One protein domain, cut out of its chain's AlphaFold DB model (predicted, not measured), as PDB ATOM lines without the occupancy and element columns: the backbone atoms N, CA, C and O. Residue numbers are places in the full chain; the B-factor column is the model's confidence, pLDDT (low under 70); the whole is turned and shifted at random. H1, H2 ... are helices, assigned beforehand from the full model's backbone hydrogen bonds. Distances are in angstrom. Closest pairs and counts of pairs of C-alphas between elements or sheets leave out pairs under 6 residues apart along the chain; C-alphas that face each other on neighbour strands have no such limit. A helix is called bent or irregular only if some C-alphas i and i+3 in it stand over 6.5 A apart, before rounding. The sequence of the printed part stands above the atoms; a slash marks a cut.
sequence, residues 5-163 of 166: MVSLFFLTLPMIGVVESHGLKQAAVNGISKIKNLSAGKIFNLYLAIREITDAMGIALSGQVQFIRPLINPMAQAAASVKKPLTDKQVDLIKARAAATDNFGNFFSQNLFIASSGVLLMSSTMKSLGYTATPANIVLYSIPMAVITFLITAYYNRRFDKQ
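This is residues 5 to 163 of the 166 residues of the protein "Membrane protein" of Lactobacillus paralimentarius DSM 13238 = JCM 10415 (UniProt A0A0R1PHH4). Three long helices, H7, H3 and H5, stand side by side as a bundle, their centres making a triangle; H4 packs on H3 and H5, and H1 and H2 pack on H4, away from H7. H6 extends the length beyond one end of the bundle, and the chain folds back from it into H7. The printed part has 159 residues with seven named helices, H1 to H7 in order, and no named strand; the class is all helix. It is only just compact, close to loose, with a radius of gyration of the C-alphas of 18.1 A, and elongated, spanning 60 by 38 by 26 A.

H7, residues 135 to 161, is the longest helix, 38.4 A from C-alpha 135 at (-20.604, 37.830, -37.559) to C-alpha 161 at (-2.742, 4.823, -45.755), with a kink of 27 degrees near residue 142. H5, residues 88 to 112, measures 37.1 A and is irregular: C-alphas 108 and 111 are 7.1 A apart. H3, residues 40 to 56, measures 24.5 A. H4, residues 64 to 80, has a kink of 28 degrees near residue 72 and is only just irregular, with C-alphas 70 and 73 6.9 A apart. H1, residues 5 to 21, measures 24.9 A and begins at C-alpha 5 (-11.657, 36.254, -62.183). H2 holds residues 24 to 32, and H6 residues 117 to 128.

In the bundle, H7 touches H3 at a shallow tilt of 8 degrees, opposite ways, the C-alphas of Gly 41 and Asn 157 being closest at 4.5 A. H7 touches H5 at 16 degrees, also shallow and opposite ways; the closest C-alphas, of Leu 112 and Val 139, are 5.0 A apart. H3 and H5 run the same way and touch, closest at the C-alphas of Ala 56 and Leu 112, 4.6 A. H4 and H5 are the hubs, touching four helices each; they touch each other at a steep tilt of 51 degrees, C-alphas of Asn 73 and Ala 98 closest at 6.0 A. H3, with residues 40 to 47 alone, and H4 form a helical hairpin, closest at the C-alphas of Ala 40 and Ala 76, 4.3 A. H2 touches H4, closest at the C-alphas of Val 29 and Met 75, 5.4 A. H1 touches residues 65 to 70 of H4, closest at the C-alphas of Glu 20 and Pro 70, 6.3 A. H6 and H7 form another helical hairpin, closest at the C-alphas of Ser 123 and Pro 135, 5.6 A. Every O i to N i+4 pair is within hydrogen-bond range in H2, H3 and H6; the figures are 10 of 13 in H1, 8 of 13 in H4, 19 of 21 in H5 and 21 of 23 in H7.

The two C-alphas farthest apart, of Lys 84 and Gly 130, are 60.6 A apart. The printed part has no cut and no long link. Its mean pLDDT is 88.5; residues 5 to 9, 36 and 62 are under 70.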
ATOM      1  N   MET A   5     -11.725  37.661 -62.610       53.16
ATOM      2  CA  MET A   5     -11.657  36.254 -62.183       53.16
ATOM      3  C   MET A   5     -11.369  35.294 -63.349       53.16
ATOM      4  O   MET A   5     -10.657  34.313 -63.159       53.16
ATOM      5  N   VAL A   6     -11.837  35.611 -64.564       56.50
ATOM      6  CA  VAL A   6     -11.567  34.814 -65.775       56.50
ATOM      7  C   VAL A   6     -10.099  34.953 -66.196       56.50
ATOM      8  O   VAL A   6      -9.445  33.954 -66.485       56.50
ATOM      9  N   SER A   7      -9.530  36.165 -66.140       60.62
ATOM     10  CA  SER A   7      -8.100  36.397 -66.418       60.62
ATOM     11  C   SER A   7      -7.166  35.739 -65.394       60.62
ATOM     12  O   SER A   7      -6.080  35.287 -65.750       60.62
ATOM     13  N   LEU A   8      -7.587  35.640 -64.128       60.12
ATOM     14  CA  LEU A   8      -6.819  34.970 -63.073       60.12
ATOM     15  C   LEU A   8      -6.644  33.472 -63.343       60.12
ATOM     16  O   LEU A   8      -5.552  32.953 -63.123       60.12
ATOM     17  N   PHE A   9      -7.661  32.791 -63.885       62.31
ATOM     18  CA  PHE A   9      -7.536  31.390 -64.307       62.31
ATOM     19  C   PHE A   9      -6.434  31.217 -65.363       62.31
ATOM     20  O   PHE A   9      -5.594  30.328 -65.227       62.31
ATOM     21  N   PHE A  10      -6.358  32.116 -66.351       70.31
ATOM     22  CA  PHE A  10      -5.302  32.086 -67.368       70.31
ATOM     23  C   PHE A  10      -3.897  32.296 -66.796       70.31
ATOM     24  O   PHE A  10      -2.952  31.725 -67.325       70.31
ATOM     25  N   LEU A  11      -3.750  33.050 -65.702       72.00
ATOM     26  CA  LEU A  11      -2.463  33.235 -65.023       72.00
ATOM     27  C   LEU A  11      -2.048  32.030 -64.169       72.00
ATOM     28  O   LEU A  11      -0.859  31.858 -63.905       72.00
ATOM     29  N   THR A  12      -2.989  31.170 -63.762       73.00
ATOM     30  CA  THR A  12      -2.651  29.995 -62.944       73.00
ATOM     31  C   THR A  12      -1.791  28.979 -63.693       73.00
ATOM     32  O   THR A  12      -0.853  28.446 -63.107       73.00
ATOM     33  N   LEU A  13      -2.054  28.737 -64.981       77.25
ATOM     34  CA  LEU A  13      -1.305  27.756 -65.775       77.25
ATOM     35  C   LEU A  13       0.175  28.155 -65.971       77.25
ATOM     36  O   LEU A  13       1.037  27.340 -65.640       77.25
ATOM     37  N   PRO A  14       0.511  29.388 -66.413       82.56
ATOM     38  CA  PRO A  14       1.893  29.862 -66.460       82.56
ATOM     39  C   PRO A  14       2.562  29.866 -65.088       82.56
ATOM     40  O   PRO A  14       3.712  29.457 -64.978       82.56
ATOM     41  N   MET A  15       1.848  30.281 -64.035       81.06
ATOM     42  CA  MET A  15       2.388  30.284 -62.675       81.06
ATOM     43  C   MET A  15       2.798  28.874 -62.235       81.06
ATOM     44  O   MET A  15       3.918  28.698 -61.763       81.06
ATOM     45  N   ILE A  16       1.938  27.867 -62.431       78.62
ATOM     46  CA  ILE A  16       2.291  26.468 -62.149       78.62
ATOM     47  C   ILE A  16       3.514  26.057 -62.969       78.62
ATOM     48  O   ILE A  16       4.445  25.496 -62.407       78.62
ATOM     49  N   GLY A  17       3.545  26.378 -64.267       79.06
ATOM     50  CA  GLY A  17       4.681  26.063 -65.137       79.06
ATOM     51  C   GLY A  17       6.002  26.672 -64.650       79.06
ATOM     52  O   GLY A  17       7.033  26.003 -64.653       79.06
ATOM     53  N   VAL A  18       5.982  27.914 -64.160       83.75
ATOM     54  CA  VAL A  18       7.145  28.568 -63.537       83.75
ATOM     55  C   VAL A  18       7.539  27.854 -62.243       83.75
ATOM     56  O   VAL A  18       8.700  27.509 -62.058       83.75
ATOM     57  N   VAL A  19       6.581  27.573 -61.364       81.81
ATOM     58  CA  VAL A  19       6.836  26.910 -60.079       81.81
ATOM     59  C   VAL A  19       7.398  25.493 -60.265       81.81
ATOM     60  O   VAL A  19       8.333  25.091 -59.568       81.81
ATOM     61  N   GLU A  20       6.868  24.737 -61.226       80.69
ATOM     62  CA  GLU A  20       7.344  23.395 -61.565       80.69
ATOM     63  C   GLU A  20       8.716  23.429 -62.253       80.69
ATOM     64  O   GLU A  20       9.585  22.632 -61.895       80.69
ATOM     65  N   SER A  21       8.956  24.368 -63.178       81.31
ATOM     66  CA  SER A  21      10.257  24.511 -63.862       81.31
ATOM     67  C   SER A  21      11.393  24.958 -62.940       81.31
ATOM     68  O   SER A  21      12.533  24.554 -63.151       81.31
ATOM     69  N   HIS A  22      11.094  25.710 -61.877       83.69
ATOM     70  CA  HIS A  22      12.073  26.092 -60.849       83.69
ATOM     71  C   HIS A  22      12.280  25.004 -59.782       83.69
ATOM     72  O   HIS A  22      12.966  25.222 -58.784       83.69
ATOM     73  N   GLY A  23      11.708  23.815 -59.984       79.81
ATOM     74  CA  GLY A  23      12.019  22.636 -59.189       79.81
ATOM     75  C   GLY A  23      11.326  22.573 -57.830       79.81
ATOM     76  O   GLY A  23      11.788  21.827 -56.963       79.81
ATOM     77  N   LEU A  24      10.217  23.304 -57.619       81.75
ATOM     78  CA  LEU A  24       9.473  23.252 -56.347       81.75
ATOM     79  C   LEU A  24       9.091  21.810 -55.995       81.75
ATOM     80  O   LEU A  24       9.229  21.389 -54.847       81.75
ATOM     81  N   LYS A  25       8.673  21.037 -57.001       80.31
ATOM     82  CA  LYS A  25       8.356  19.617 -56.853       80.31
ATOM     83  C   LYS A  25       9.539  18.840 -56.267       80.31
ATOM     84  O   LYS A  25       9.374  18.122 -55.286       80.31
ATOM     85  N   GLN A  26      10.730  18.985 -56.847       82.38
ATOM     86  CA  GLN A  26      11.944  18.302 -56.399       82.38
ATOM     87  C   GLN A  26      12.350  18.769 -54.999       82.38
ATOM     88  O   GLN A  26      12.665  17.938 -54.154       82.38
ATOM     89  N   ALA A  27      12.289  20.073 -54.723       81.38
ATOM     90  CA  ALA A  27      12.587  20.627 -53.405       81.38
ATOM     91  C   ALA A  27      11.644  20.071 -52.325       81.38
ATOM     92  O   ALA A  27      12.094  19.680 -51.248       81.38
ATOM     93  N   ALA A  28      10.351  19.964 -52.629       79.81
ATOM     94  CA  ALA A  28       9.348  19.428 -51.720       79.81
ATOM     95  C   ALA A  28       9.519  17.926 -51.467       79.81
ATOM     96  O   ALA A  28       9.467  17.480 -50.321       79.81
ATOM     97  N   VAL A  29       9.790  17.149 -52.520       80.75
ATOM     98  CA  VAL A  29      10.106  15.717 -52.407       80.75
ATOM     99  C   VAL A  29      11.397  15.504 -51.605       80.75
ATOM    100  O   VAL A  29      11.442  14.643 -50.731       80.75
ATOM    101  N   ASN A  30      12.421  16.331 -51.819       82.81
ATOM    102  CA  ASN A  30      13.671  16.280 -51.056       82.81
ATOM    103  C   ASN A  30      13.503  16.725 -49.596       82.81
ATOM    104  O   ASN A  30      14.233  16.269 -48.718       82.81
ATOM    105  N   GLY A  31      12.573  17.640 -49.321       78.81
ATOM    106  CA  GLY A  31      12.227  18.040 -47.960       78.81
ATOM    107  C   GLY A  31      11.529  16.907 -47.215       78.81
ATOM    108  O   GLY A  31      11.892  16.589 -46.084       78.81
ATOM    109  N   ILE A  32      10.568  16.256 -47.874       75.19
ATOM    110  CA  ILE A  32       9.766  15.199 -47.264       75.19
ATOM    111  C   ILE A  32      10.541  13.896 -47.071       75.19
ATOM    112  O   ILE A  32      10.330  13.208 -46.075       75.19
ATOM    113  N   SER A  33      11.484  13.586 -47.966       72.62
ATOM    114  CA  SER A  33      12.315  12.378 -47.886       72.62
ATOM    115  C   SER A  33      13.209  12.335 -46.642       72.62
ATOM    116  O   SER A  33      13.620  11.259 -46.212       72.62
ATOM    117  N   LYS A  34      13.470  13.489 -46.017       76.44
ATOM    118  CA  LYS A  34      14.213  13.593 -44.751       76.44
ATOM    119  C   LYS A  34      13.373  13.208 -43.529       76.44
ATOM    120  O   LYS A  34      13.936  12.922 -42.473       76.44
ATOM    121  N   ILE A  35      12.044  13.194 -43.646       76.88
ATOM    122  CA  ILE A  35      11.137  12.897 -42.535       76.88
ATOM    123  C   ILE A  35      10.853  11.394 -42.506       76.88
ATOM    124  O   ILE A  35      10.120  10.855 -43.335       76.88
ATOM    125  N   LYS A  36      11.416  10.699 -41.513       67.44
ATOM    126  CA  LYS A  36      11.145   9.271 -41.298       67.44
ATOM    127  C   LYS A  36       9.669   9.055 -40.932       67.44
ATOM    128  O   LYS A  36       9.084   9.841 -40.190       67.44
ATOM    129  N   ASN A  37       9.081   7.952 -41.402       74.56
ATOM    130  CA  ASN A  37       7.694   7.549 -41.115       74.56
ATOM    131  C   ASN A  37       6.593   8.494 -41.629       74.56
ATOM    132  O   ASN A  37       5.472   8.469 -41.101       74.56
ATOM    133  N   LEU A  38       6.856   9.307 -42.653       81.69
ATOM    134  CA  LEU A  38       5.793  10.086 -43.276       81.69
ATOM    135  C   LEU A  38       5.023   9.262 -44.317       81.69
ATOM    136  O   LEU A  38       5.618   8.629 -45.181       81.69
ATOM    137  N   SER A  39       3.694   9.272 -44.214       90.94
ATOM    138  CA  SER A  39       2.763   8.629 -45.147       90.94
ATOM    139  C   SER A  39       1.981   9.683 -45.936       90.94
ATOM    140  O   SER A  39       1.916  10.849 -45.529       90.94
ATOM    141  N   ALA A  40       1.351   9.280 -47.043       92.44
ATOM    142  CA  ALA A  40       0.496  10.167 -47.832       92.44
ATOM    143  C   ALA A  40      -0.627  10.787 -46.980       92.44
ATOM    144  O   ALA A  40      -0.850  11.995 -47.028       92.44
ATOM    145  N   GLY A  41      -1.274   9.991 -46.127       94.06
ATOM    146  CA  GLY A  41      -2.317  10.450 -45.216       94.06
ATOM    147  C   GLY A  41      -1.830  11.495 -44.212       94.06
ATOM    148  O   GLY A  41      -2.539  12.467 -43.953       94.06
ATOM    149  N   LYS A  42      -0.604  11.368 -43.687       92.88
ATOM    150  CA  LYS A  42      -0.016  12.392 -42.802       92.88
ATOM    151  C   LYS A  42       0.238  13.709 -43.532       92.88
ATOM    152  O   LYS A  42      -0.003  14.762 -42.950       92.88
ATOM    153  N   ILE A  43       0.678  13.656 -44.791       93.75
ATOM    154  CA  ILE A  43       0.849  14.856 -45.627       93.75
ATOM    155  C   ILE A  43      -0.496  15.555 -45.824       93.75
ATOM    156  O   ILE A  43      -0.581  16.769 -45.651       93.75
ATOM    157  N   PHE A  44      -1.554  14.799 -46.119       95.62
ATOM    158  CA  PHE A  44      -2.896  15.358 -46.260       95.62
ATOM    159  C   PHE A  44      -3.416  15.970 -44.957       95.62
ATOM    160  O   PHE A  44      -3.963  17.064 -44.987       95.62
ATOM    161  N   ASN A  45      -3.187  15.332 -43.808       96.06
ATOM    162  CA  ASN A  45      -3.595  15.888 -42.513       96.06
ATOM    163  C   ASN A  45      -2.849  17.181 -42.170       96.06
ATOM    164  O   ASN A  45      -3.459  18.128 -41.682       96.06
ATOM    165  N   LEU A  46      -1.542  17.235 -42.442       93.81
ATOM    166  CA  LEU A  46      -0.756  18.452 -42.252       93.81
ATOM    167  C   LEU A  46      -1.264  19.576 -43.158       93.81
ATOM    168  O   LEU A  46      -1.450  20.701 -42.706       93.81
ATOM    169  N   TYR A  47      -1.518  19.259 -44.428       93.75
ATOM    170  CA  TYR A  47      -2.069  20.218 -45.371       93.75
ATOM    171  C   TYR A  47      -3.450  20.725 -44.941       93.75
ATOM    172  O   TYR A  47      -3.686  21.927 -44.993       93.75
ATOM    173  N   LEU A  48      -4.328  19.837 -44.466       95.50
ATOM    174  CA  LEU A  48      -5.645  20.202 -43.947       95.50
ATOM    175  C   LEU A  48      -5.541  21.177 -42.768       95.50
ATOM    176  O   LEU A  48      -6.210  22.201 -42.781       95.50
ATOM    177  N   ALA A  49      -4.657  20.910 -41.799       95.50
ATOM    178  CA  ALA A  49      -4.439  21.816 -40.668       95.50
ATOM    179  C   ALA A  49      -3.970  23.201 -41.134       95.50
ATOM    180  O   ALA A  49      -4.482  24.223 -40.686       95.50
ATOM    181  N   ILE A  50      -3.006  23.238 -42.062       93.50
ATOM    182  CA  ILE A  50      -2.527  24.495 -42.647       93.50
ATOM    183  C   ILE A  50      -3.682  25.212 -43.347       93.50
ATOM    184  O   ILE A  50      -3.850  26.412 -43.147       93.50
ATOM    185  N   ARG A  51      -4.498  24.492 -44.126       93.00
ATOM    186  CA  ARG A  51      -5.659  25.048 -44.826       93.00
ATOM    187  C   ARG A  51      -6.628  25.720 -43.854       93.00
ATOM    188  O   ARG A  51      -6.919  26.896 -44.038       93.00
ATOM    189  N   GLU A  52      -7.040  25.020 -42.801       95.06
ATOM    190  CA  GLU A  52      -8.002  25.536 -41.819       95.06
ATOM    191  C   GLU A  52      -7.474  26.759 -41.057       95.06
ATOM    192  O   GLU A  52      -8.200  27.738 -40.880       95.06
ATOM    193  N   ILE A  53      -6.199  26.744 -40.652       94.81
ATOM    194  CA  ILE A  53      -5.554  27.888 -39.983       94.81
ATOM    195  C   ILE A  53      -5.519  29.103 -40.910       94.81
ATOM    196  O   ILE A  53      -5.823  30.223 -40.505       94.81
ATOM    197  N   THR A  54      -5.144  28.883 -42.165       92.75
ATOM    198  CA  THR A  54      -4.961  29.961 -43.138       92.75
ATOM    199  C   THR A  54      -6.310  30.572 -43.529       92.75
ATOM    200  O   THR A  54      -6.429  31.797 -43.586       92.75
ATOM    201  N   ASP A  55      -7.351  29.744 -43.665       92.06
ATOM    202  CA  ASP A  55      -8.730  30.202 -43.846       92.06
ATOM    203  C   ASP A  55      -9.219  31.006 -42.636       92.06
ATOM    204  O   ASP A  55      -9.797  32.072 -42.823       92.06
ATOM    205  N   ALA A  56      -8.933  30.573 -41.402       92.44
ATOM    206  CA  ALA A  56      -9.279  31.328 -40.193       92.44
ATOM    207  C   ALA A  56      -8.589  32.705 -40.133       92.44
ATOM    208  O   ALA A  56      -9.168  33.677 -39.648       92.44
ATOM    209  N   MET A  57      -7.373  32.809 -40.677       92.12
ATOM    210  CA  MET A  57      -6.636  34.069 -40.820       92.12
ATOM    211  C   MET A  57      -7.122  34.933 -41.999       92.12
ATOM    212  O   MET A  57      -6.611  36.035 -42.194       92.12
ATOM    213  N   GLY A  58      -8.082  34.455 -42.798       85.06
ATOM    214  CA  GLY A  58      -8.565  35.146 -43.996       85.06
ATOM    215  C   GLY A  58      -7.564  35.152 -45.152       85.06
ATOM    216  O   GLY A  58      -7.701  35.935 -46.094       85.06
ATOM    217  N   ILE A  59      -6.540  34.301 -45.096       85.44
ATOM    218  CA  ILE A  59      -5.540  34.180 -46.150       85.44
ATOM    219  C   ILE A  59      -6.077  33.188 -47.181       85.44
ATOM    220  O   ILE A  59      -6.274  32.006 -46.908       85.44
ATOM    221  N   ALA A  60      -6.287  33.663 -48.405       75.44
ATOM    222  CA  ALA A  60      -6.725  32.806 -49.494       75.44
ATOM    223  C   ALA A  60      -5.557  31.938 -49.986       75.44
ATOM    224  O   ALA A  60      -4.773  32.358 -50.838       75.44
ATOM    225  N   LEU A  61      -5.448  30.708 -49.477       75.50
ATOM    226  CA  LEU A  61      -4.588  29.703 -50.098       75.50
ATOM    227  C   LEU A  61      -5.117  29.417 -51.497       75.50
ATOM    228  O   LEU A  61      -6.215  28.877 -51.681       75.50
ATOM    229  N   SER A  62      -4.307  29.768 -52.486       66.88
ATOM    230  CA  SER A  62      -4.556  29.457 -53.878       66.88
ATOM    231  C   SER A  62      -4.764  27.946 -54.057       66.88
ATOM    232  O   SER A  62      -3.801  27.194 -54.020       66.88
ATOM    233  N   GLY A  63      -6.015  27.494 -54.185       72.31
ATOM    234  CA  GLY A  63      -6.436  26.104 -53.935       72.31
ATOM    235  C   GLY A  63      -5.868  25.008 -54.848       72.31
ATOM    236  O   GLY A  63      -4.677  24.942 -55.156       72.31
ATOM    237  N   GLN A  64      -6.738  24.100 -55.282       78.06
ATOM    238  CA  GLN A  64      -6.387  22.841 -55.949       78.06
ATOM    239  C   GLN A  64      -5.370  22.950 -57.107       78.06
ATOM    240  O   GLN A  64      -4.580  22.040 -57.359       78.06
ATOM    241  N   VAL A  65      -5.362  24.060 -57.836       77.94
ATOM    242  CA  VAL A  65      -4.475  24.250 -58.988       77.94
ATOM    243  C   VAL A  65      -3.059  24.654 -58.554       77.94
ATOM    244  O   VAL A  65      -2.090  24.107 -59.069       77.94
ATOM    245  N   GLN A  66      -2.927  25.557 -57.581       76.31
ATOM    246  CA  GLN A  66      -1.650  26.207 -57.253       76.31
ATOM    247  C   GLN A  66      -0.907  25.531 -56.090       76.31
ATOM    248  O   GLN A  66       0.316  25.592 -56.052       76.31
ATOM    249  N   PHE A  67      -1.609  24.842 -55.183       82.44
ATOM    250  CA  PHE A  67      -0.979  24.102 -54.081       82.44
ATOM    251  C   PHE A  67      -1.057  22.582 -54.251       82.44
ATOM    252  O   PHE A  67      -0.056  21.888 -54.063       82.44
ATOM    253  N   ILE A  68      -2.214  22.028 -54.632       89.44
ATOM    254  CA  ILE A  68      -2.348  20.564 -54.688       89.44
ATOM    255  C   ILE A  68      -1.485  19.961 -55.795       89.44
ATOM    256  O   ILE A  68      -0.708  19.046 -55.524       89.44
ATOM    257  N   ARG A  69      -1.603  20.456 -57.031       84.75
ATOM    258  CA  ARG A  69      -0.906  19.872 -58.188       84.75
ATOM    259  C   ARG A  69       0.626  19.933 -58.101       84.75
ATOM    260  O   ARG A  69       1.220  18.861 -58.220       84.75
ATOM    261  N   PRO A  70       1.264  21.100 -57.883       84.56
ATOM    262  CA  PRO A  70       2.724  21.195 -57.939       84.56
ATOM    263  C   PRO A  70       3.424  20.770 -56.639       84.56
ATOM    264  O   PRO A  70       4.623  20.492 -56.670       84.56
ATOM    265  N   LEU A  71       2.708  20.709 -55.505       88.12
ATOM    266  CA  LEU A  71       3.309  20.492 -54.185       88.12
ATOM    267  C   LEU A  71       2.732  19.272 -53.450       88.12
ATOM    268  O   LEU A  71       3.415  18.256 -53.312       88.12
ATOM    269  N   ILE A  72       1.475  19.340 -53.000       91.69
ATOM    270  CA  ILE A  72       0.914  18.335 -52.075       91.69
ATOM    271  C   ILE A  72       0.809  16.950 -52.722       91.69
ATOM    272  O   ILE A  72       1.173  15.946 -52.109       91.69
ATOM    273  N   ASN A  73       0.347  16.879 -53.972       91.88
ATOM    274  CA  ASN A  73       0.199  15.620 -54.694       91.88
ATOM    275  C   ASN A  73       1.561  14.938 -54.961       91.88
ATOM    276  O   ASN A  73       1.702  13.770 -54.597       91.88
ATOM    277  N   PRO A  74       2.595  15.620 -55.497       90.31
ATOM    278  CA  PRO A  74       3.935  15.047 -55.606       90.31
ATOM    279  C   PRO A  74       4.533  14.567 -54.283       90.31
ATOM    280  O   PRO A  74       5.123  13.490 -54.249       90.31
ATOM    281  N   MET A  75       4.359  15.323 -53.193       91.62
ATOM    282  CA  MET A  75       4.836  14.910 -51.868       91.62
ATOM    283  C   MET A  75       4.137  13.633 -51.394       91.62
ATOM    284  O   MET A  75       4.796  12.714 -50.910       91.62
ATOM    285  N   ALA A  76       2.814  13.551 -51.557       92.56
ATOM    286  CA  ALA A  76       2.037  12.377 -51.172       92.56
ATOM    287  C   ALA A  76       2.407  11.137 -51.999       92.56
ATOM    288  O   ALA A  76       2.554  10.053 -51.438       92.56
ATOM    289  N   GLN A  77       2.619  11.295 -53.311       92.06
ATOM    290  CA  GLN A  77       3.103  10.211 -54.171       92.06
ATOM    291  C   GLN A  77       4.500   9.746 -53.753       92.06
ATOM    292  O   GLN A  77       4.710   8.547 -53.615       92.06
ATOM    293  N   ALA A  78       5.424  10.676 -53.486       89.56
ATOM    294  CA  ALA A  78       6.770  10.342 -53.029       89.56
ATOM    295  C   ALA A  78       6.771   9.612 -51.679       89.56
ATOM    296  O   ALA A  78       7.537   8.674 -51.494       89.56
ATOM    297  N   ALA A  79       5.898  10.004 -50.745       89.56
ATOM    298  CA  ALA A  79       5.762   9.322 -49.459       89.56
ATOM    299  C   ALA A  79       5.145   7.921 -49.596       89.56
ATOM    300  O   ALA A  79       5.554   6.993 -48.900       89.56
ATOM    301  N   ALA A  80       4.176   7.745 -50.498       89.88
ATOM    302  CA  ALA A  80       3.541   6.450 -50.733       89.88
ATOM    303  C   ALA A  80       4.434   5.475 -51.523       89.88
ATOM    304  O   ALA A  80       4.320   4.266 -51.335       89.88
ATOM    305  N   SER A  81       5.340   5.975 -52.371       88.25
ATOM    306  CA  SER A  81       6.210   5.143 -53.211       88.25
ATOM    307  C   SER A  81       7.490   4.643 -52.524       88.25
ATOM    308  O   SER A  81       8.240   3.881 -53.131       88.25
ATOM    309  N   VAL A  82       7.747   5.029 -51.264       83.00
ATOM    310  CA  VAL A  82       8.984   4.671 -50.532       83.00
ATOM    311  C   VAL A  82       9.165   3.158 -50.397       83.00
ATOM    312  O   VAL A  82      10.282   2.659 -50.506       83.00
ATOM    313  N   LYS A  83       8.081   2.422 -50.122       78.62
ATOM    314  CA  LYS A  83       8.139   0.967 -49.888       78.62
ATOM    315  C   LYS A  83       7.982   0.155 -51.170       78.62
ATOM    316  O   LYS A  83       8.627  -0.879 -51.317       78.62
ATOM    317  N   LYS A  84       7.089   0.585 -52.060       84.31
ATOM    318  CA  LYS A  84       6.757  -0.096 -53.314       84.31
ATOM    319  C   LYS A  84       6.446   0.943 -54.394       84.31
ATOM    320  O   LYS A  84       5.822   1.956 -54.075       84.31
ATOM    321  N   PRO A  85       6.814   0.691 -55.662       88.06
ATOM    322  CA  PRO A  85       6.352   1.505 -56.779       88.06
ATOM    323  C   PRO A  85       4.822   1.577 -56.810       88.06
ATOM    324  O   PRO A  85       4.140   0.587 -56.536       88.06
ATOM    325  N   LEU A  86       4.285   2.750 -57.144       90.31
ATOM    326  CA  LEU A  86       2.843   2.961 -57.222       90.31
ATOM    327  C   LEU A  86       2.297   2.453 -58.555       90.31
ATOM    328  O   LEU A  86       2.875   2.706 -59.608       90.31
ATOM    329  N   THR A  87       1.143   1.794 -58.504       93.31
ATOM    330  CA  THR A  87       0.329   1.514 -59.696       93.31
ATOM    331  C   THR A  87      -0.382   2.783 -60.179       93.31
ATOM    332  O   THR A  87      -0.652   3.685 -59.382       93.31
ATOM    333  N   ASP A  88      -0.784   2.836 -61.450       93.38
ATOM    334  CA  ASP A  88      -1.532   3.983 -61.999       93.38
ATOM    335  C   ASP A  88      -2.814   4.274 -61.207       93.38
ATOM    336  O   ASP A  88      -3.122   5.419 -60.872       93.38
ATOM    337  N   LYS A  89      -3.515   3.214 -60.784       93.44
ATOM    338  CA  LYS A  89      -4.708   3.319 -59.936       93.44
ATOM    339  C   LYS A  89      -4.408   3.984 -58.590       93.44
ATOM    340  O   LYS A  89      -5.206   4.781 -58.102       93.44
ATOM    341  N   GLN A  90      -3.275   3.659 -57.973       93.56
ATOM    342  CA  GLN A  90      -2.845   4.274 -56.716       93.56
ATOM    343  C   GLN A  90      -2.461   5.742 -56.906       93.56
ATOM    344  O   GLN A  90      -2.818   6.575 -56.076       93.56
ATOM    345  N   VAL A  91      -1.787   6.071 -58.008       94.19
ATOM    346  CA  VAL A  91      -1.471   7.457 -58.371       94.19
ATOM    347  C   VAL A  91      -2.753   8.282 -58.510       94.19
ATOM    348  O   VAL A  91      -2.848   9.369 -57.937       94.19
ATOM    349  N   ASP A  92      -3.765   7.763 -59.202       95.12
ATOM    350  CA  ASP A  92      -5.044   8.457 -59.363       95.12
ATOM    351  C   ASP A  92      -5.825   8.578 -58.052       95.12
ATOM    352  O   ASP A  92      -6.394   9.634 -57.762       95.12
ATOM    353  N   LEU A  93      -5.777   7.555 -57.199       95.19
ATOM    354  CA  LEU A  93      -6.338   7.619 -55.851       95.19
ATOM    355  C   LEU A  93      -5.675   8.706 -54.991       95.19
ATOM    356  O   LEU A  93      -6.372   9.413 -54.264       95.19
ATOM    357  N   ILE A  94      -4.353   8.878 -55.085       95.12
ATOM    358  CA  ILE A  94      -3.623   9.938 -54.374       95.12
ATOM    359  C   ILE A  94      -4.037  11.318 -54.896       95.12
ATOM    360  O   ILE A  94      -4.327  12.199 -54.086       95.12
ATOM    361  N   LYS A  95      -4.151  11.503 -56.219       94.44
ATOM    362  CA  LYS A  95      -4.651  12.758 -56.814       94.44
ATOM    363  C   LYS A  95      -6.055  13.092 -56.308       94.44
ATOM    364  O   LYS A  95      -6.308  14.222 -55.888       94.44
ATOM    365  N   ALA A  96      -6.955  12.106 -56.318       95.06
ATOM    366  CA  ALA A  96      -8.322  12.261 -55.835       95.06
ATOM    367  C   ALA A  96      -8.354  12.604 -54.339       95.06
ATOM    368  O   ALA A  96      -9.094  13.494 -53.919       95.06
ATOM    369  N   ARG A  97      -7.517  11.946 -53.526       95.81
ATOM    370  CA  ARG A  97      -7.425  12.209 -52.086       95.81
ATOM    371  C   ARG A  97      -6.880  13.603 -51.781       95.81
ATOM    372  O   ARG A  97      -7.420  14.279 -50.905       95.81
ATOM    373  N   ALA A  98      -5.867  14.047 -52.519       94.62
ATOM    374  CA  ALA A  98      -5.297  15.381 -52.382       94.62
ATOM    375  C   ALA A  98      -6.336  16.466 -52.711       94.62
ATOM    376  O   ALA A  98      -6.523  17.401 -51.937       94.62
ATOM    377  N   ALA A  99      -7.070  16.290 -53.816       94.12
ATOM    378  CA  ALA A  99      -8.166  17.175 -54.199       94.12
ATOM    379  C   ALA A  99      -9.291  17.199 -53.155       94.12
ATOM    380  O   ALA A  99      -9.779  18.268 -52.802       94.12
ATOM    381  N   ALA A 100      -9.696  16.035 -52.640       95.56
ATOM    382  CA  ALA A 100     -10.725  15.951 -51.608       95.56
ATOM    383  C   ALA A 100     -10.309  16.692 -50.328       95.56
ATOM    384  O   ALA A 100     -11.110  17.425 -49.764       95.56
ATOM    385  N   THR A 101      -9.048  16.551 -49.909       95.50
ATOM    386  CA  THR A 101      -8.527  17.196 -48.695       95.50
ATOM    387  C   THR A 101      -8.552  18.727 -48.794       95.50
ATOM    388  O   THR A 101      -8.985  19.372 -47.844       95.50
ATOM    389  N   ASP A 102      -8.151  19.311 -49.934       94.19
ATOM    390  CA  ASP A 102      -8.262  20.767 -50.167       94.19
ATOM    391  C   ASP A 102      -9.713  21.240 -50.119       94.19
ATOM    392  O   ASP A 102     -10.017  22.227 -49.456       94.19
ATOM    393  N   ASN A 103     -10.617  20.502 -50.768       93.94
ATOM    394  CA  ASN A 103     -12.032  20.859 -50.795       93.94
ATOM    395  C   ASN A 103     -12.677  20.785 -49.407       93.94
ATOM    396  O   ASN A 103     -13.421  21.692 -49.049       93.94
ATOM    397  N   PHE A 104     -12.388  19.744 -48.620       94.94
ATOM    398  CA  PHE A 104     -12.923  19.623 -47.263       94.94
ATOM    399  C   PHE A 104     -12.416  20.740 -46.360       94.94
ATOM    400  O   PHE A 104     -13.237  21.398 -45.730       94.94
ATOM    401  N   GLY A 105     -11.104  20.996 -46.348       92.94
ATOM    402  CA  GLY A 105     -10.544  22.113 -45.591       92.94
ATOM    403  C   GLY A 105     -11.214  23.416 -46.004       92.94
ATOM    404  O   GLY A 105     -11.993  23.973 -45.244       92.94
ATOM    405  N   ASN A 106     -11.040  23.817 -47.264       91.94
ATOM    406  CA  ASN A 106     -11.549  25.095 -47.751       91.94
ATOM    407  C   ASN A 106     -13.051  25.297 -47.494       91.94
ATOM    408  O   ASN A 106     -13.469  26.374 -47.087       91.94
ATOM    409  N   PHE A 107     -13.881  24.281 -47.733       92.75
ATOM    410  CA  PHE A 107     -15.328  24.422 -47.584       92.75
ATOM    411  C   PHE A 107     -15.756  24.585 -46.122       92.75
ATOM    412  O   PHE A 107     -16.575  25.451 -45.813       92.75
ATOM    413  N   PHE A 108     -15.214  23.768 -45.217       94.19
ATOM    414  CA  PHE A 108     -15.668  23.744 -43.826       94.19
ATOM    415  C   PHE A 108     -14.961  24.773 -42.929       94.19
ATOM    416  O   PHE A 108     -15.504  25.091 -41.870       94.19
ATOM    417  N   SER A 109     -13.826  25.354 -43.345       94.38
ATOM    418  CA  SER A 109     -13.148  26.432 -42.606       94.38
ATOM    419  C   SER A 109     -13.323  27.845 -43.163       94.38
ATOM    420  O   SER A 109     -12.993  28.795 -42.458       94.38
ATOM    421  N   GLN A 110     -13.899  28.047 -44.355       91.75
ATOM    422  CA  GLN A 110     -14.066  29.397 -44.928       91.75
ATOM    423  C   GLN A 110     -14.849  30.365 -44.017       91.75
ATOM    424  O   GLN A 110     -14.611  31.575 -44.029       91.75
ATOM    425  N   ASN A 111     -15.773  29.848 -43.202       94.56
ATOM    426  CA  ASN A 111     -16.563  30.647 -42.259       94.56
ATOM    427  C   ASN A 111     -15.846  30.946 -40.933       94.56
ATOM    428  O   ASN A 111     -16.414  31.631 -40.088       94.56
ATOM    429  N   LEU A 112     -14.608  30.477 -40.739       95.19
ATOM    430  CA  LEU A 112     -13.797  30.849 -39.577       95.19
ATOM    431  C   LEU A 112     -13.285  32.293 -39.660       95.19
ATOM    432  O   LEU A 112     -12.925  32.877 -38.641       95.19
ATOM    433  N   PHE A 113     -13.289  32.889 -40.853       94.75
ATOM    434  CA  PHE A 113     -12.939  34.289 -41.037       94.75
ATOM    435  C   PHE A 113     -14.172  35.191 -40.961       94.75
ATOM    436  O   PHE A 113     -15.112  35.063 -41.744       94.75
ATOM    437  N   ILE A 114     -14.141  36.167 -40.051       92.00
ATOM    438  CA  ILE A 114     -15.286  37.044 -39.753       92.00
ATOM    439  C   ILE A 114     -15.765  37.878 -40.948       92.00
ATOM    440  O   ILE A 114     -16.949  38.191 -41.047       92.00
ATOM    441  N   ALA A 115     -14.856  38.232 -41.857       89.88
ATOM    442  CA  ALA A 115     -15.170  39.012 -43.050       89.88
ATOM    443  C   ALA A 115     -15.348  38.135 -44.301       89.88
ATOM    444  O   ALA A 115     -15.320  38.649 -45.420       89.88
ATOM    445  N   SER A 116     -15.535  36.818 -44.142       91.25
ATOM    446  CA  SER A 116     -15.900  35.966 -45.270       91.25
ATOM    447  C   SER A 116     -17.283  36.354 -45.801       91.25
ATOM    448  O   SER A 116     -18.182  36.764 -45.058       91.25
ATOM    449  N   SER A 117     -17.472  36.224 -47.114       90.19
ATOM    450  CA  SER A 117     -18.738  36.567 -47.768       90.19
ATOM    451  C   SER A 117     -19.919  35.772 -47.202       90.19
ATOM    452  O   SER A 117     -21.001  36.331 -47.034       90.19
ATOM    453  N   GLY A 118     -19.703  34.500 -46.847       92.25
ATOM    454  CA  GLY A 118     -20.708  33.644 -46.215       92.25
ATOM    455  C   GLY A 118     -21.149  34.161 -44.844       92.25
ATOM    456  O   GLY A 118     -22.348  34.281 -44.590       92.25
ATOM    457  N   VAL A 119     -20.198  34.538 -43.984       94.88
ATOM    458  CA  VAL A 119     -20.481  35.081 -42.644       94.88
ATOM    459  C   VAL A 119     -21.251  36.401 -42.730       94.88
ATOM    460  O   VAL A 119     -22.259  36.588 -42.040       94.88
ATOM    461  N   LEU A 120     -20.828  37.311 -43.610       94.88
ATOM    462  CA  LEU A 120     -21.493  38.602 -43.796       94.88
ATOM    463  C   LEU A 120     -22.915  38.437 -44.353       94.88
ATOM    464  O   LEU A 120     -23.851  39.047 -43.832       94.88
ATOM    465  N   LEU A 121     -23.107  37.557 -45.340       96.12
ATOM    466  CA  LEU A 121     -24.427  37.260 -45.893       96.12
ATOM    467  C   LEU A 121     -25.369  36.684 -44.830       96.12
ATOM    468  O   LEU A 121     -26.482  37.185 -44.661       96.12
ATOM    469  N   MET A 122     -24.914  35.681 -44.074       95.94
ATOM    470  CA  MET A 122     -25.702  35.074 -42.999       95.94
ATOM    471  C   MET A 122     -26.069  36.102 -41.921       95.94
ATOM    472  O   MET A 122     -27.242  36.214 -41.571       95.94
ATOM    473  N   SER A 123     -25.111  36.905 -41.444       95.38
ATOM    474  CA  SER A 123     -25.385  37.929 -40.420       95.38
ATOM    475  C   SER A 123     -26.365  39.005 -40.905       95.38
ATOM    476  O   SER A 123     -27.287  39.370 -40.176       95.38
ATOM    477  N   SER A 124     -26.230  39.472 -42.152       94.81
ATOM    478  CA  SER A 124     -27.143  40.461 -42.740       94.81
ATOM    479  C   SER A 124     -28.564  39.910 -42.907       94.81
ATOM    480  O   SER A 124     -29.538  40.599 -42.602       94.81
ATOM    481  N   THR A 125     -28.678  38.640 -43.300       96.75
ATOM    482  CA  THR A 125     -29.957  37.945 -43.463       96.75
ATOM    483  C   THR A 125     -30.632  37.745 -42.107       96.75
ATOM    484  O   THR A 125     -31.792  38.109 -41.939       96.75
ATOM    485  N   MET A 126     -29.902  37.254 -41.102       95.88
ATOM    486  CA  MET A 126     -30.416  37.108 -39.735       95.88
ATOM    487  C   MET A 126     -30.895  38.445 -39.162       95.88
ATOM    488  O   MET A 126     -31.988  38.513 -38.601       95.88
ATOM    489  N   LYS A 127     -30.136  39.525 -39.388       94.75
ATOM    490  CA  LYS A 127     -30.536  40.882 -39.001       94.75
ATOM    491  C   LYS A 127     -31.836  41.319 -39.686       94.75
ATOM    492  O   LYS A 127     -32.692  41.894 -39.022       94.75
ATOM    493  N   SER A 128     -32.010  41.030 -40.980       95.81
ATOM    494  CA  SER A 128     -33.245  41.360 -41.714       95.81
ATOM    495  C   SER A 128     -34.484  40.627 -41.184       95.81
ATOM    496  O   SER A 128     -35.589  41.150 -41.269       95.81
ATOM    497  N   LEU A 129     -34.290  39.448 -40.585       97.00
ATOM    498  CA  LEU A 129     -35.339  38.634 -39.967       97.00
ATOM    499  C   LEU A 129     -35.599  38.994 -38.490       97.00
ATOM    500  O   LEU A 129     -36.419  38.349 -37.844       97.00
ATOM    501  N   GLY A 130     -34.906  39.998 -37.943       95.75
ATOM    502  CA  GLY A 130     -35.057  40.436 -36.551       95.75
ATOM    503  C   GLY A 130     -34.184  39.693 -35.532       95.75
ATOM    504  O   GLY A 130     -34.328  39.929 -34.334       95.75
ATOM    505  N   TYR A 131     -33.257  38.831 -35.965       95.38
ATOM    506  CA  TYR A 131     -32.329  38.130 -35.071       95.38
ATOM    507  C   TYR A 131     -31.037  38.925 -34.833       95.38
ATOM    508  O   TYR A 131     -30.437  39.480 -35.755       95.38
ATOM    509  N   THR A 132     -30.527  38.903 -33.599       89.75
ATOM    510  CA  THR A 132     -29.267  39.556 -33.195       89.75
ATOM    511  C   THR A 132     -28.044  38.648 -33.388       89.75
ATOM    512  O   THR A 132     -27.201  38.513 -32.499       89.75
ATOM    513  N   ALA A 133     -27.941  37.978 -34.539       92.06
ATOM    514  CA  ALA A 133     -26.787  37.136 -34.858       92.06
ATOM    515  C   ALA A 133     -25.648  37.988 -35.439       92.06
ATOM    516  O   ALA A 133     -25.721  38.463 -36.572       92.06
ATOM    517  N   THR A 134     -24.586  38.190 -34.659       94.31
ATOM    518  CA  THR A 134     -23.395  38.916 -35.121       94.31
ATOM    519  C   THR A 134     -22.503  38.015 -35.989       94.31
ATOM    520  O   THR A 134     -22.532  36.791 -35.834       94.31
ATOM    521  N   PRO A 135     -21.650  38.584 -36.861       93.56
ATOM    522  CA  PRO A 135     -20.604  37.830 -37.559       93.56
ATOM    523  C   PRO A 135     -19.741  36.974 -36.619       93.56
ATOM    524  O   PRO A 135     -19.436  35.827 -36.927       93.56
ATOM    525  N   ALA A 136     -19.410  37.504 -35.437       94.69
ATOM    526  CA  ALA A 136     -18.634  36.790 -34.426       94.69
ATOM    527  C   ALA A 136     -19.357  35.537 -33.904       94.69
ATOM    528  O   ALA A 136     -18.723  34.497 -33.742       94.69
ATOM    529  N   ASN A 137     -20.681  35.601 -33.705       95.00
ATOM    530  CA  ASN A 137     -21.468  34.430 -33.309       95.00
ATOM    531  C   ASN A 137     -21.379  33.332 -34.377       95.00
ATOM    532  O   ASN A 137     -21.177  32.167 -34.052       95.00
ATOM    533  N   ILE A 138     -21.488  33.697 -35.655       95.62
ATOM    534  CA  ILE A 138     -21.434  32.740 -36.770       95.62
ATOM    535  C   ILE A 138     -20.063  32.058 -36.845       95.62
ATOM    536  O   ILE A 138     -19.999  30.838 -36.992       95.62
ATOM    537  N   VAL A 139     -18.975  32.821 -36.698       95.75
ATOM    538  CA  VAL A 139     -17.613  32.270 -36.627       95.75
ATOM    539  C   VAL A 139     -17.496  31.292 -35.458       95.75
ATOM    540  O   VAL A 139     -17.059  30.159 -35.648       95.75
ATOM    541  N   LEU A 140     -17.949  31.691 -34.263       96.12
ATOM    542  CA  LEU A 140     -17.900  30.859 -33.058       96.12
ATOM    543  C   LEU A 140     -18.619  29.515 -33.261       96.12
ATOM    544  O   LEU A 140     -18.072  28.470 -32.914       96.12
ATOM    545  N   TYR A 141     -19.805  29.529 -33.877       94.88
ATOM    546  CA  TYR A 141     -20.561  28.310 -34.187       94.88
ATOM    547  C   TYR A 141     -19.998  27.509 -35.372       94.88
ATOM    548  O   TYR A 141     -20.360  26.346 -35.543       94.88
ATOM    549  N   SER A 142     -19.087  28.084 -36.161       95.69
ATOM    550  CA  SER A 142     -18.392  27.383 -37.249       95.69
ATOM    551  C   SER A 142     -17.155  26.613 -36.763       95.69
ATOM    552  O   SER A 142     -16.773  25.625 -37.387       95.69
ATOM    553  N   ILE A 143     -16.556  26.996 -35.625       96.00
ATOM    554  CA  ILE A 143     -15.373  26.322 -35.052       96.00
ATOM    555  C   ILE A 143     -15.599  24.814 -34.835       96.00
ATOM    556  O   ILE A 143     -14.758  24.030 -35.281       96.00
ATOM    557  N   PRO A 144     -16.712  24.355 -34.220       96.69
ATOM    558  CA  PRO A 144     -16.962  22.923 -34.058       96.69
ATOM    559  C   PRO A 144     -16.983  22.161 -35.386       96.69
ATOM    560  O   PRO A 144     -16.494  21.035 -35.448       96.69
ATOM    561  N   MET A 145     -17.497  22.773 -36.459       95.38
ATOM    562  CA  MET A 145     -17.543  22.145 -37.781       95.38
ATOM    563  C   MET A 145     -16.152  21.964 -38.388       95.38
ATOM    564  O   MET A 145     -15.887  20.904 -38.958       95.38
ATOM    565  N   ALA A 146     -15.254  22.936 -38.220       95.50
ATOM    566  CA  ALA A 146     -13.860  22.791 -38.639       95.50
ATOM    567  C   ALA A 146     -13.172  21.649 -37.871       95.50
ATOM    568  O   ALA A 146     -12.623  20.733 -38.472       95.50
ATOM    569  N   VAL A 147     -13.324  21.600 -36.541       97.12
ATOM    570  CA  VAL A 147     -12.743  20.521 -35.720       97.12
ATOM    571  C   VAL A 147     -13.272  19.141 -36.130       97.12
ATOM    572  O   VAL A 147     -12.498  18.197 -36.286       97.12
ATOM    573  N   ILE A 148     -14.586  19.004 -36.330       97.62
ATOM    574  CA  ILE A 148     -15.200  17.746 -36.782       97.62
ATOM    575  C   ILE A 148     -14.658  17.349 -38.160       97.62
ATOM    576  O   ILE A 148     -14.315  16.182 -38.372       97.62
ATOM    577  N   THR A 149     -14.533  18.308 -39.079       97.06
ATOM    578  CA  THR A 149     -13.982  18.078 -40.420       97.06
ATOM    579  C   THR A 149     -12.547  17.583 -40.345       97.06
ATOM    580  O   THR A 149     -12.222  16.581 -40.991       97.06
ATOM    581  N   PHE A 150     -11.712  18.211 -39.514       97.56
ATOM    582  CA  PHE A 150     -10.345  17.775 -39.279       97.56
ATOM    583  C   PHE A 150     -10.290  16.326 -38.793       97.56
ATOM    584  O   PHE A 150      -9.578  15.504 -39.369       97.56
ATOM    585  N   LEU A 151     -11.079  15.973 -37.773       98.00
ATOM    586  CA  LEU A 151     -11.084  14.627 -37.192       98.00
ATOM    587  C   LEU A 151     -11.572  13.559 -38.180       98.00
ATOM    588  O   LEU A 151     -10.930  12.514 -38.330       98.00
ATOM    589  N   ILE A 152     -12.681  13.819 -38.877       97.81
ATOM    590  CA  ILE A 152     -13.240  12.893 -39.870       97.81
ATOM    591  C   ILE A 152     -12.260  12.709 -41.026       97.81
ATOM    592  O   ILE A 152     -11.973  11.577 -41.424       97.81
ATOM    593  N   THR A 153     -11.699  13.800 -41.541       97.38
ATOM    594  CA  THR A 153     -10.749  13.748 -42.656       97.38
ATOM    595  C   THR A 153      -9.442  13.084 -42.230       97.38
ATOM    596  O   THR A 153      -8.901  12.268 -42.975       97.38
ATOM    597  N   ALA A 154      -8.975  13.314 -41.001       96.31
ATOM    598  CA  ALA A 154      -7.806  12.636 -40.455       96.31
ATOM    599  C   ALA A 154      -8.011  11.123 -40.345       96.31
ATOM    600  O   ALA A 154      -7.126  10.344 -40.720       96.31
ATOM    601  N   TYR A 155      -9.188  10.688 -39.891       96.81
ATOM    602  CA  TYR A 155      -9.559   9.277 -39.890       96.81
ATOM    603  C   TYR A 155      -9.643   8.709 -41.315       96.81
ATOM    604  O   TYR A 155      -9.120   7.623 -41.589       96.81
ATOM    605  N   TYR A 156     -10.236   9.457 -42.242       95.75
ATOM    606  CA  TYR A 156     -10.358   9.077 -43.646       95.75
ATOM    607  C   TYR A 156      -8.992   8.894 -44.325       95.75
ATOM    608  O   TYR A 156      -8.750   7.876 -44.979       95.75
ATOM    609  N   ASN A 157      -8.059   9.811 -44.077       95.88
ATOM    610  CA  ASN A 157      -6.676   9.749 -44.545       95.88
ATOM    611  C   ASN A 157      -5.894   8.601 -43.895       95.88
ATOM    612  O   ASN A 157      -5.132   7.905 -44.561       95.88
ATOM    613  N   ARG A 158      -6.141   8.310 -42.614       93.81
ATOM    614  CA  ARG A 158      -5.542   7.143 -41.952       93.81
ATOM    615  C   ARG A 158      -6.041   5.823 -42.540       93.81
ATOM    616  O   ARG A 158      -5.281   4.865 -42.649       93.81
ATOM    617  N   ARG A 159      -7.320   5.736 -42.924       94.12
ATOM    618  CA  ARG A 159      -7.868   4.557 -43.621       94.12
ATOM    619  C   ARG A 159      -7.315   4.421 -45.035       94.12
ATOM    620  O   ARG A 159      -7.202   3.291 -45.505       94.12
ATOM    621  N   PHE A 160      -6.977   5.537 -45.676       93.88
ATOM    622  CA  PHE A 160      -6.327   5.571 -46.980       93.88
ATOM    623  C   PHE A 160      -4.909   4.990 -46.930       93.88
ATOM    624  O   PHE A 160      -4.592   4.138 -47.752       93.88
ATOM    625  N   ASP A 161      -4.110   5.346 -45.919       91.38
ATOM    626  CA  ASP A 161      -2.742   4.823 -45.755       91.38
ATOM    627  C   ASP A 161      -2.681   3.290 -45.684       91.38
ATOM    628  O   ASP A 161      -1.776   2.680 -46.250       91.38
ATOM    629  N   LYS A 162      -3.696   2.642 -45.094       87.69
ATOM    630  CA  LYS A 162      -3.781   1.171 -45.036       87.69
ATOM    631  C   LYS A 162      -3.792   0.495 -46.415       87.69
ATOM    632  O   LYS A 162      -3.503  -0.690 -46.498       87.69
ATOM    633  N   GLN A 163      -4.126   1.216 -47.489       82.81
ATOM    634  CA  GLN A 163      -4.097   0.690 -48.863       82.81
ATOM    635  C   GLN A 163      -2.674   0.613 -49.446       82.81
ATOM    636  O   GLN A 163      -2.479  -0.003 -50.490       82.81
TER     637      GLN A 163